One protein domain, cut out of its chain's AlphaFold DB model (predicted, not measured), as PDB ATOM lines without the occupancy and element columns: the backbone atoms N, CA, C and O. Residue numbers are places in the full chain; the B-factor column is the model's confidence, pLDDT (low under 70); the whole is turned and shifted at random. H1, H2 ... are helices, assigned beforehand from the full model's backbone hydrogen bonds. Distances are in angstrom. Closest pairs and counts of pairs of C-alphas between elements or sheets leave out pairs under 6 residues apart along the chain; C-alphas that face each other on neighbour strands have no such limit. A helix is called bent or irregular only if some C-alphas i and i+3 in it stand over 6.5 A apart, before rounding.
ATOM      1  N   THR A   5      11.567  17.165 -30.708       56.00
ATOM      2  CA  THR A   5      10.955  16.201 -31.643       56.00
ATOM      3  C   THR A   5      10.655  14.841 -31.010       56.00
ATOM      4  O   THR A   5       9.820  14.101 -31.514       56.00
ATOM      5  N   ILE A   6      11.316  14.491 -29.901       55.84
ATOM      6  CA  ILE A   6      11.197  13.159 -29.281       55.84
ATOM      7  C   ILE A   6       9.934  13.046 -28.410       55.84
ATOM      8  O   ILE A   6       9.387  11.958 -28.279       55.84
ATOM      9  N   GLU A   7       9.442  14.159 -27.859       59.34
ATOM     10  CA  GLU A   7       8.170  14.195 -27.119       59.34
ATOM     11  C   GLU A   7       6.941  14.206 -28.050       59.34
ATOM     12  O   GLU A   7       5.878  13.721 -27.670       59.34
ATOM     13  N   GLU A   8       7.084  14.717 -29.280       59.28
ATOM     14  CA  GLU A   8       6.007  14.809 -30.282       59.28
ATOM     15  C   GLU A   8       5.668  13.443 -30.909       59.28
ATOM     16  O   GLU A   8       4.522  13.150 -31.257       59.28
ATOM     17  N   ILE A   9       6.663  12.563 -31.011       59.44
ATOM     18  CA  ILE A   9       6.508  11.202 -31.515       59.44
ATOM     19  C   ILE A   9       6.042  10.341 -30.334       59.44
ATOM     20  O   ILE A   9       6.871   9.865 -29.576       59.44
ATOM     21  N   GLY A  10       4.730  10.161 -30.150       70.56
ATOM     22  CA  GLY A  10       4.133   9.388 -29.043       70.56
ATOM     23  C   GLY A  10       4.556   7.897 -28.968       70.56
ATOM     24  O   GLY A  10       5.739   7.571 -29.009       70.56
ATOM     25  N   PRO A  11       3.649   6.904 -28.865       63.50
ATOM     26  CA  PRO A  11       4.034   5.483 -28.711       63.50
ATOM     27  C   PRO A  11       4.929   4.929 -29.847       63.50
ATOM     28  O   PRO A  11       5.514   3.857 -29.712       63.50
ATOM     29  N   MET A  12       5.091   5.680 -30.941       67.06
ATOM     30  CA  MET A  12       5.995   5.412 -32.063       67.06
ATOM     31  C   MET A  12       7.484   5.687 -31.764       67.06
ATOM     32  O   MET A  12       8.339   5.236 -32.523       67.06
ATOM     33  N   ALA A  13       7.833   6.369 -30.666       66.81
ATOM     34  CA  ALA A  13       9.231   6.560 -30.256       66.81
ATOM     35  C   ALA A  13       9.833   5.311 -29.585       66.81
ATOM     36  O   ALA A  13      11.053   5.148 -29.555       66.81
ATOM     37  N   LEU A  14       8.990   4.403 -29.076       71.31
ATOM     38  CA  LEU A  14       9.401   3.135 -28.463       71.31
ATOM     39  C   LEU A  14      10.216   2.238 -29.409       71.31
ATOM     40  O   LEU A  14      11.327   1.871 -29.023       71.31
ATOM     41  N   PRO A  15       9.754   1.911 -30.633       69.81
ATOM     42  CA  PRO A  15      10.539   1.086 -31.550       69.81
ATOM     43  C   PRO A  15      11.864   1.748 -31.951       69.81
ATOM     44  O   PRO A  15      12.873   1.058 -32.059       69.81
ATOM     45  N   ILE A  16      11.902   3.079 -32.095       69.19
ATOM     46  CA  ILE A  16      13.148   3.803 -32.398       69.19
ATOM     47  C   ILE A  16      14.125   3.753 -31.214       69.19
ATOM     48  O   ILE A  16      15.316   3.541 -31.424       69.19
ATOM     49  N   ARG A  17      13.651   3.868 -29.965       61.44
ATOM     50  CA  ARG A  17      14.491   3.674 -28.767       61.44
ATOM     51  C   ARG A  17      14.998   2.242 -28.629       61.44
ATOM     52  O   ARG A  17      16.141   2.059 -28.234       61.44
ATOM     53  N   MET A  18      14.176   1.242 -28.940       64.62
ATOM     54  CA  MET A  18      14.593  -0.164 -28.901       64.62
ATOM     55  C   MET A  18      15.673  -0.437 -29.951       64.62
ATOM     56  O   MET A  18      16.746  -0.904 -29.592       64.62
ATOM     57  N   ALA A  19      15.457  -0.016 -31.201       62.84
ATOM     58  CA  ALA A  19      16.462  -0.110 -32.259       62.84
ATOM     59  C   ALA A  19      17.744   0.673 -31.915       62.84
ATOM     60  O   ALA A  19      18.848   0.181 -32.117       62.84
ATOM     61  N   SER A  20      17.621   1.867 -31.329       60.38
ATOM     62  CA  SER A  20      18.772   2.646 -30.865       60.38
ATOM     63  C   SER A  20      19.518   1.980 -29.711       60.38
ATOM     64  O   SER A  20      20.728   2.136 -29.643       60.38
ATOM     65  N   ASN A  21      18.842   1.265 -28.808       58.12
ATOM     66  CA  ASN A  21      19.484   0.506 -27.728       58.12
ATOM     67  C   ASN A  21      20.164  -0.770 -28.242       58.12
ATOM     68  O   ASN A  21      21.140  -1.215 -27.649       58.12
ATOM     69  N   GLU A  22      19.670  -1.354 -29.334       57.69
ATOM     70  CA  GLU A  22      20.347  -2.447 -30.040       57.69
ATOM     71  C   GLU A  22      21.599  -1.964 -30.789       57.69
ATOM     72  O   GLU A  22      22.561  -2.717 -30.924       57.69
ATOM     73  N   ILE A  23      21.586  -0.708 -31.253       55.25
ATOM     74  CA  ILE A  23      22.716  -0.028 -31.909       55.25
ATOM     75  C   ILE A  23      23.664   0.619 -30.886       55.25
ATOM     76  O   ILE A  23      24.826   0.856 -31.206       55.25
ATOM     77  N   ALA A  24      23.197   0.903 -29.665       58.69
ATOM     78  CA  ALA A  24      24.029   1.424 -28.592       58.69
ATOM     79  C   ALA A  24      25.139   0.410 -28.322       58.69
ATOM     80  O   ALA A  24      24.885  -0.689 -27.828       58.69
ATOM     81  N   GLU A  25      26.363   0.776 -28.699       63.00
ATOM     82  CA  GLU A  25      27.554  -0.029 -28.479       63.00
ATOM     83  C   GLU A  25      27.710  -0.254 -26.973       63.00
ATOM     84  O   GLU A  25      28.213   0.592 -26.233       63.00
ATOM     85  N   GLN A  26      27.207  -1.393 -26.496       75.12
ATOM     86  CA  GLN A  26      27.440  -1.837 -25.132       75.12
ATOM     87  C   GLN A  26      28.947  -1.986 -24.948       75.12
ATOM     88  O   GLN A  26      29.626  -2.449 -25.857       75.12
ATOM     89  N   MET A  27      29.485  -1.597 -23.796       81.06
ATOM     90  CA  MET A  27      30.897  -1.844 -23.501       81.06
ATOM     91  C   MET A  27      31.108  -3.319 -23.152       81.06
ATOM     92  O   MET A  27      30.190  -4.012 -22.695       81.06
ATOM     93  N   LEU A  28      32.318  -3.821 -23.379       78.75
ATOM     94  CA  LEU A  28      32.679  -5.188 -23.039       78.75
ATOM     95  C   LEU A  28      32.489  -5.403 -21.532       78.75
ATOM     96  O   LEU A  28      33.008  -4.655 -20.708       78.75
ATOM     97  N   GLY A  29      31.717  -6.428 -21.177       76.12
ATOM     98  CA  GLY A  29      31.363  -6.704 -19.784       76.12
ATOM     99  C   GLY A  29      30.064  -6.056 -19.296       76.12
ATOM    100  O   GLY A  29      29.716  -6.242 -18.137       76.12
ATOM    101  N   TRP A  30      29.294  -5.385 -20.163       80.00
ATOM    102  CA  TRP A  30      27.960  -4.855 -19.828       80.00
ATOM    103  C   TRP A  30      26.996  -5.899 -19.226       80.00
ATOM    104  O   TRP A  30      26.177  -5.571 -18.378       80.00
ATOM    105  N   ASN A  31      27.080  -7.164 -19.652       83.25
ATOM    106  CA  ASN A  31      26.159  -8.226 -19.223       83.25
ATOM    107  C   ASN A  31      26.607  -8.961 -17.939       83.25
ATOM    108  O   ASN A  31      26.074 -10.021 -17.615       83.25
ATOM    109  N   ILE A  32      27.635  -8.469 -17.247       80.94
ATOM    110  CA  ILE A  32      28.201  -9.122 -16.061       80.94
ATOM    111  C   ILE A  32      27.578  -8.475 -14.820       80.94
ATOM    112  O   ILE A  32      27.609  -7.246 -14.729       80.94
ATOM    113  N   PRO A  33      27.020  -9.262 -13.880       84.06
ATOM    114  CA  PRO A  33      26.440  -8.711 -12.663       84.06
ATOM    115  C   PRO A  33      27.525  -8.058 -11.798       84.06
ATOM    116  O   PRO A  33      28.697  -8.448 -11.857       84.06
ATOM    117  N   ASP A  34      27.137  -7.058 -11.008       78.94
ATOM    118  CA  ASP A  34      28.076  -6.188 -10.292       78.94
ATOM    119  C   ASP A  34      29.006  -6.968  -9.349       78.94
ATOM    120  O   ASP A  34      30.168  -6.596  -9.195       78.94
ATOM    121  N   GLU A  35      28.570  -8.111  -8.802       85.31
ATOM    122  CA  GLU A  35      29.404  -8.942  -7.920       85.31
ATOM    123  C   GLU A  35      30.568  -9.644  -8.643       85.31
ATOM    124  O   GLU A  35      31.453 -10.217  -8.004       85.31
ATOM    125  N   HIS A  36      30.568  -9.662  -9.978       83.19
ATOM    126  CA  HIS A  36      31.575 -10.338 -10.802       83.19
ATOM    127  C   HIS A  36      32.359  -9.382 -11.708       83.19
ATOM    128  O   HIS A  36      33.283  -9.811 -12.405       83.19
ATOM    129  N   GLN A  37      32.036  -8.086 -11.679       80.19
ATOM    130  CA  GLN A  37      32.729  -7.049 -12.448       80.19
ATOM    131  C   GLN A  37      34.212  -6.921 -12.064       80.19
ATOM    132  O   GLN A  37      35.034  -6.577 -12.916       80.19
ATOM    133  N   ASP A  38      34.573  -7.242 -10.820       83.56
ATOM    134  CA  ASP A  38      35.951  -7.151 -10.314       83.56
ATOM    135  C   ASP A  38      36.887  -8.225 -10.894       83.56
ATOM    136  O   ASP A  38      38.107  -8.062 -10.885       83.56
ATOM    137  N   PHE A  39      36.344  -9.313 -11.455       85.25
ATOM    138  CA  PHE A  39      37.152 -10.338 -12.127       85.25
ATOM    139  C   PHE A  39      37.627  -9.906 -13.518       85.25
ATOM    140  O   PHE A  39      38.562 -10.494 -14.067       85.25
ATOM    141  N   VAL A  40      36.989  -8.892 -14.107       82.62
ATOM    142  CA  VAL A  40      37.371  -8.358 -15.413       82.62
ATOM    143  C   VAL A  40      38.331  -7.198 -15.210       82.62
ATOM    144  O   VAL A  40      37.966  -6.156 -14.671       82.62
ATOM    145  N   HIS A  41      39.560  -7.369 -15.692       85.62
ATOM    146  CA  HIS A  41      40.580  -6.327 -15.634       85.62
ATOM    147  C   HIS A  41      40.119  -5.054 -16.369       85.62
ATOM    148  O   HIS A  41      39.587  -5.139 -17.478       85.62
ATOM    149  N   ASP A  42      40.391  -3.876 -15.797       84.62
ATOM    150  CA  ASP A  42      39.881  -2.581 -16.287       84.62
ATOM    151  C   ASP A  42      40.236  -2.289 -17.747       84.62
ATOM    152  O   ASP A  42      39.434  -1.716 -18.479       84.62
ATOM    153  N   HIS A  43      41.406  -2.752 -18.194       86.31
ATOM    154  CA  HIS A  43      41.813  -2.707 -19.603       86.31
ATOM    155  C   HIS A  43      40.739  -3.254 -20.558       86.31
ATOM    156  O   HIS A  43      40.484  -2.664 -21.602       86.31
ATOM    157  N   TRP A  44      40.082  -4.361 -20.204       84.56
ATOM    158  CA  TRP A  44      39.106  -5.014 -21.075       84.56
ATOM    159  C   TRP A  44      37.769  -4.274 -21.130       84.56
ATOM    160  O   TRP A  44      37.100  -4.315 -22.156       84.56
ATOM    161  N   LYS A  45      37.407  -3.532 -20.079       81.81
ATOM    162  CA  LYS A  45      36.157  -2.756 -20.010       81.81
ATOM    163  C   LYS A  45      36.160  -1.527 -20.930       81.81
ATOM    164  O   LYS A  45      35.118  -0.921 -21.150       81.81
ATOM    165  N   GLN A  46      37.326  -1.155 -21.464       82.94
ATOM    166  CA  GLN A  46      37.506   0.007 -22.339       82.94
ATOM    167  C   GLN A  46      37.105  -0.257 -23.796       82.94
ATOM    168  O   GLN A  46      37.050   0.681 -24.591       82.94
ATOM    169  N   PHE A  47      36.856  -1.514 -24.164       83.44
ATOM    170  CA  PHE A  47      36.524  -1.887 -25.535       83.44
ATOM    171  C   PHE A  47      35.008  -2.000 -25.735       83.44
ATOM    172  O   PHE A  47      34.309  -2.462 -24.830       83.44
ATOM    173  N   PRO A  48      34.486  -1.643 -26.921       83.06
ATOM    174  CA  PRO A  48      33.097  -1.918 -27.259       83.06
ATOM    175  C   PRO A  48      32.857  -3.430 -27.333       83.06
ATOM    176  O   PRO A  48      33.746  -4.218 -27.675       83.06
ATOM    177  N   ALA A  49      31.636  -3.849 -27.019       83.44
ATOM    178  CA  ALA A  49      31.210  -5.230 -27.122       83.44
ATOM    179  C   ALA A  49      31.317  -5.694 -28.577       83.44
ATOM    180  O   ALA A  49      30.842  -5.050 -29.514       83.44
ATOM    181  N   VAL A  50      31.951  -6.846 -28.764       83.25
ATOM    182  CA  VAL A  50      32.152  -7.421 -30.092       83.25
ATOM    183  C   VAL A  50      30.809  -7.893 -30.654       83.25
ATOM    184  O   VAL A  50      29.955  -8.401 -29.928       83.25
ATOM    185  N   SER A  51      30.638  -7.780 -31.973       84.38
ATOM    186  CA  SER A  51      29.463  -8.304 -32.671       84.38
ATOM    187  C   SER A  51      29.140  -9.756 -32.277       84.38
ATOM    188  O   SER A  51      30.027 -10.607 -32.139       84.38
ATOM    189  N   LYS A  52      27.843 -10.069 -32.154       83.25
ATOM    190  CA  LYS A  52      27.344 -11.412 -31.806       83.25
ATOM    191  C   LYS A  52      27.852 -12.498 -32.764       83.25
ATOM    192  O   LYS A  52      28.067 -13.627 -32.340       83.25
ATOM    193  N   TYR A  53      28.112 -12.155 -34.028       87.62
ATOM    194  CA  TYR A  53      28.640 -13.098 -35.018       87.62
ATOM    195  C   TYR A  53      29.985 -13.705 -34.607       87.62
ATOM    196  O   TYR A  53      30.179 -14.906 -34.765       87.62
ATOM    197  N   TRP A  54      30.888 -12.916 -34.018       91.56
ATOM    198  CA  TRP A  54      32.185 -13.427 -33.569       91.56
ATOM    199  C   TRP A  54      32.052 -14.431 -32.428       91.56
ATOM    200  O   TRP A  54      32.779 -15.420 -32.409       91.56
ATOM    201  N   HIS A  55      31.081 -14.230 -31.536       89.88
ATOM    202  CA  HIS A  55      30.799 -15.166 -30.451       89.88
ATOM    203  C   HIS A  55      30.343 -16.529 -30.995       89.88
ATOM    204  O   HIS A  55      30.857 -17.561 -30.566       89.88
ATOM    205  N   TYR A  56      29.449 -16.543 -31.990       92.94
ATOM    206  CA  TYR A  56      29.022 -17.786 -32.641       92.94
ATOM    207  C   TYR A  56      30.151 -18.465 -33.422       92.94
ATOM    208  O   TYR A  56      30.304 -19.683 -33.334       92.94
ATOM    209  N   SER A  57      30.971 -17.696 -34.140       95.75
ATOM    210  CA  SER A  57      32.129 -18.228 -34.868       95.75
ATOM    211  C   SER A  57      33.135 -18.893 -33.930       95.75
ATOM    212  O   SER A  57      33.578 -20.011 -34.192       95.75
ATOM    213  N   LEU A  58      33.465 -18.245 -32.807       96.62
ATOM    214  CA  LEU A  58      34.336 -18.818 -31.780       96.62
ATOM    215  C   LEU A  58      33.732 -20.098 -31.194       96.62
ATOM    216  O   LEU A  58      34.419 -21.115 -31.148       96.62
ATOM    217  N   ALA A  59      32.450 -20.086 -30.818       96.44
ATOM    218  CA  ALA A  59      31.771 -21.271 -30.295       96.44
ATOM    219  C   ALA A  59      31.823 -22.458 -31.275       96.44
ATOM    220  O   ALA A  59      32.108 -23.582 -30.863       96.44
ATOM    221  N   LEU A  60      31.620 -22.208 -32.573       97.62
ATOM    222  CA  LEU A  60      31.702 -23.234 -33.614       97.62
ATOM    223  C   LEU A  60      33.114 -23.825 -33.732       97.62
ATOM    224  O   LEU A  60      33.263 -25.047 -33.790       97.62
ATOM    225  N   ILE A  61      34.147 -22.977 -33.739       98.12
ATOM    226  CA  ILE A  61      35.546 -23.422 -33.805       98.12
ATOM    227  C   ILE A  61      35.880 -24.284 -32.584       98.12
ATOM    228  O   ILE A  61      36.394 -25.390 -32.741       98.12
ATOM    229  N   TYR A  62      35.542 -23.823 -31.377       97.75
ATOM    230  CA  TYR A  62      35.778 -24.582 -30.148       97.75
ATOM    231  C   TYR A  62      35.022 -25.914 -30.130       97.75
ATOM    232  O   TYR A  62      35.600 -26.925 -29.736       97.75
ATOM    233  N   ALA A  63      33.774 -25.960 -30.601       98.00
ATOM    234  CA  ALA A  63      33.014 -27.205 -30.704       98.00
ATOM    235  C   ALA A  63      33.652 -28.194 -31.697       98.00
ATOM    236  O   ALA A  63      33.730 -29.393 -31.415       98.00
ATOM    237  N   GLY A  64      34.156 -27.701 -32.832       98.31
ATOM    238  CA  GLY A  64      34.899 -28.505 -33.802       98.31
ATOM    239  C   GLY A  64      36.189 -29.076 -33.210       98.31
ATOM    240  O   GLY A  64      36.412 -30.283 -33.292       98.31
ATOM    241  N   LEU A  65      36.988 -28.233 -32.549       98.19
ATOM    242  CA  LEU A  65      38.218 -28.638 -31.854       98.19
ATOM    243  C   LEU A  65      37.944 -29.642 -30.726       98.19
ATOM    244  O   LEU A  65      38.680 -30.610 -30.562       98.19
ATOM    245  N   MET A  66      36.873 -29.441 -29.958       98.06
ATOM    246  CA  MET A  66      36.448 -30.378 -28.920       98.06
ATOM    247  C   MET A  66      36.065 -31.727 -29.530       98.06
ATOM    248  O   MET A  66      36.503 -32.760 -29.037       98.06
ATOM    249  N   THR A  67      35.292 -31.733 -30.617       98.25
ATOM    250  CA  THR A  67      34.856 -32.969 -31.285       98.25
ATOM    251  C   THR A  67      36.045 -33.743 -31.842       98.25
ATOM    252  O   THR A  67      36.155 -34.945 -31.608       98.25
ATOM    253  N   THR A  68      36.967 -33.071 -32.536       97.94
ATOM    254  CA  THR A  68      38.170 -33.723 -33.072       97.94
ATOM    255  C   THR A  68      39.096 -34.211 -31.963       97.94
ATOM    256  O   THR A  68      39.663 -35.291 -32.092       97.94
ATOM    257  N   SER A  69      39.206 -33.476 -30.852       98.06
ATOM    258  CA  SER A  69      39.975 -33.895 -29.679       98.06
ATOM    259  C   SER A  69      39.362 -35.116 -28.991       98.06
ATOM    260  O   SER A  69      40.071 -36.085 -28.727       98.06
ATOM    261  N   LEU A  70      38.049 -35.114 -28.736       98.06
ATOM    262  CA  LEU A  70      37.356 -36.235 -28.099       98.06
ATOM    263  C   LEU A  70      37.398 -37.489 -28.972       98.06
ATOM    264  O   LEU A  70      37.691 -38.561 -28.458       98.06
ATOM    265  N   LEU A  71      37.151 -37.367 -30.279       97.81
ATOM    266  CA  LEU A  71      37.238 -38.504 -31.196       97.81
ATOM    267  C   LEU A  71      38.685 -38.978 -31.362       97.81
ATOM    268  O   LEU A  71      38.949 -40.165 -31.254       97.81
ATOM    269  N   GLY A  72      39.630 -38.065 -31.592       97.25
ATOM    270  CA  GLY A  72      41.033 -38.410 -31.808       97.25
ATOM    271  C   GLY A  72      41.651 -39.110 -30.601       97.25
ATOM    272  O   GLY A  72      42.207 -40.193 -30.742       97.25
ATOM    273  N   ASN A  73      41.509 -38.529 -29.408       97.25
ATOM    274  CA  ASN A  73      42.036 -39.132 -28.183       97.25
ATOM    275  C   ASN A  73      41.189 -40.326 -27.725       97.25
ATOM    276  O   ASN A  73      41.739 -41.323 -27.274       97.25
ATOM    277  N   GLY A  74      39.863 -40.253 -27.870       95.94
ATOM    278  CA  GLY A  74      38.951 -41.324 -27.471       95.94
ATOM    279  C   GLY A  74      39.039 -42.584 -28.332       95.94
ATOM    280  O   GLY A  74      38.680 -43.642 -27.845       95.94
ATOM    281  N   ILE A  75      39.516 -42.499 -29.580       96.69
ATOM    282  CA  ILE A  75      39.822 -43.679 -30.412       96.69
ATOM    283  C   ILE A  75      41.133 -44.351 -29.976       96.69
ATOM    284  O   ILE A  75      41.294 -45.553 -30.164       96.69
ATOM    285  N   VAL A  76      42.095 -43.574 -29.466       96.69
ATOM    286  CA  VAL A  76      43.405 -44.096 -29.039       96.69
ATOM    287  C   VAL A  76      43.304 -44.882 -27.731       96.69
ATOM    288  O   VAL A  76      44.034 -45.857 -27.562       96.69
ATOM    289  N   ILE A  77      42.452 -44.420 -26.814       93.88
ATOM    290  CA  ILE A  77      42.180 -45.056 -25.515       93.88
ATOM    291  C   ILE A  77      41.324 -46.307 -25.717       93.88
ATOM    292  O   ILE A  77      41.679 -47.343 -25.111       93.88
TER     293      ILE A  77
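Overview. This is residues 5 to 77 of the 77 residues of the protein "Opsin-3" of Eumeta variegata (UniProt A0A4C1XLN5). Two helical arms stick out to opposite ends of an extended chain: H5 (residues 52 to 76), one long helix, makes one arm, and H2 with the short H1 before it makes the other. Between the arms a small loop of chain holding H3 and H4 bulges out to one side. The printed part has 73 residues with five named helices in the order H1, H2, H3, H4, H5 and no named strand, class all helix. It is extended, with a radius of gyration of the C-alphas of 20.3 A, and spans 70 by 29 by 19 A.

Arrangement. Begin at H1, residues 5 to 8, and H2, residues 13 to 23: they are close but not clearly touching, the closest C-alphas, of Ile 6 and Ala 13, being 7.0 A apart. Go on to H3, residues 34 to 39, H4, residues 42 to 45, and H5, residues 52 to 76; no two of the five helices touch. H2 and H5 are apart, as are H3 and H4. In H2 every O i to N i+4 pair is within hydrogen-bond range; in H5 20 of 21 are, and in H3 0 of 2, beside 2 of 3 O i to N i+3 pairs, while H1 and H4, with 4 residues each, are too short for any O i to N i+4 pair.

Along the chain. Find C-alpha 5 at (10.955, 16.201, -31.643), where H1 begins. H2 measures 15.1 A from C-alpha 13 to C-alpha 23. H3 measures 10.1 A and is irregular, with C-alphas 35 and 38 7.2 A apart. H1 and H4 each measure 5.3 A. From C-alpha 52 at (27.344, -11.412, -31.806), H5 runs 36.5 A to C-alpha 76 at (43.405, -44.096, -29.039).

Size, cuts and confidence. The C-alphas farthest apart, of Glu 8 and Ile 77, are 70.1 A apart. The printed part has no cut, and no link is long. Look for pLDDT under 70 at residues 5 to 9, 11 to 13 and 15 to 25.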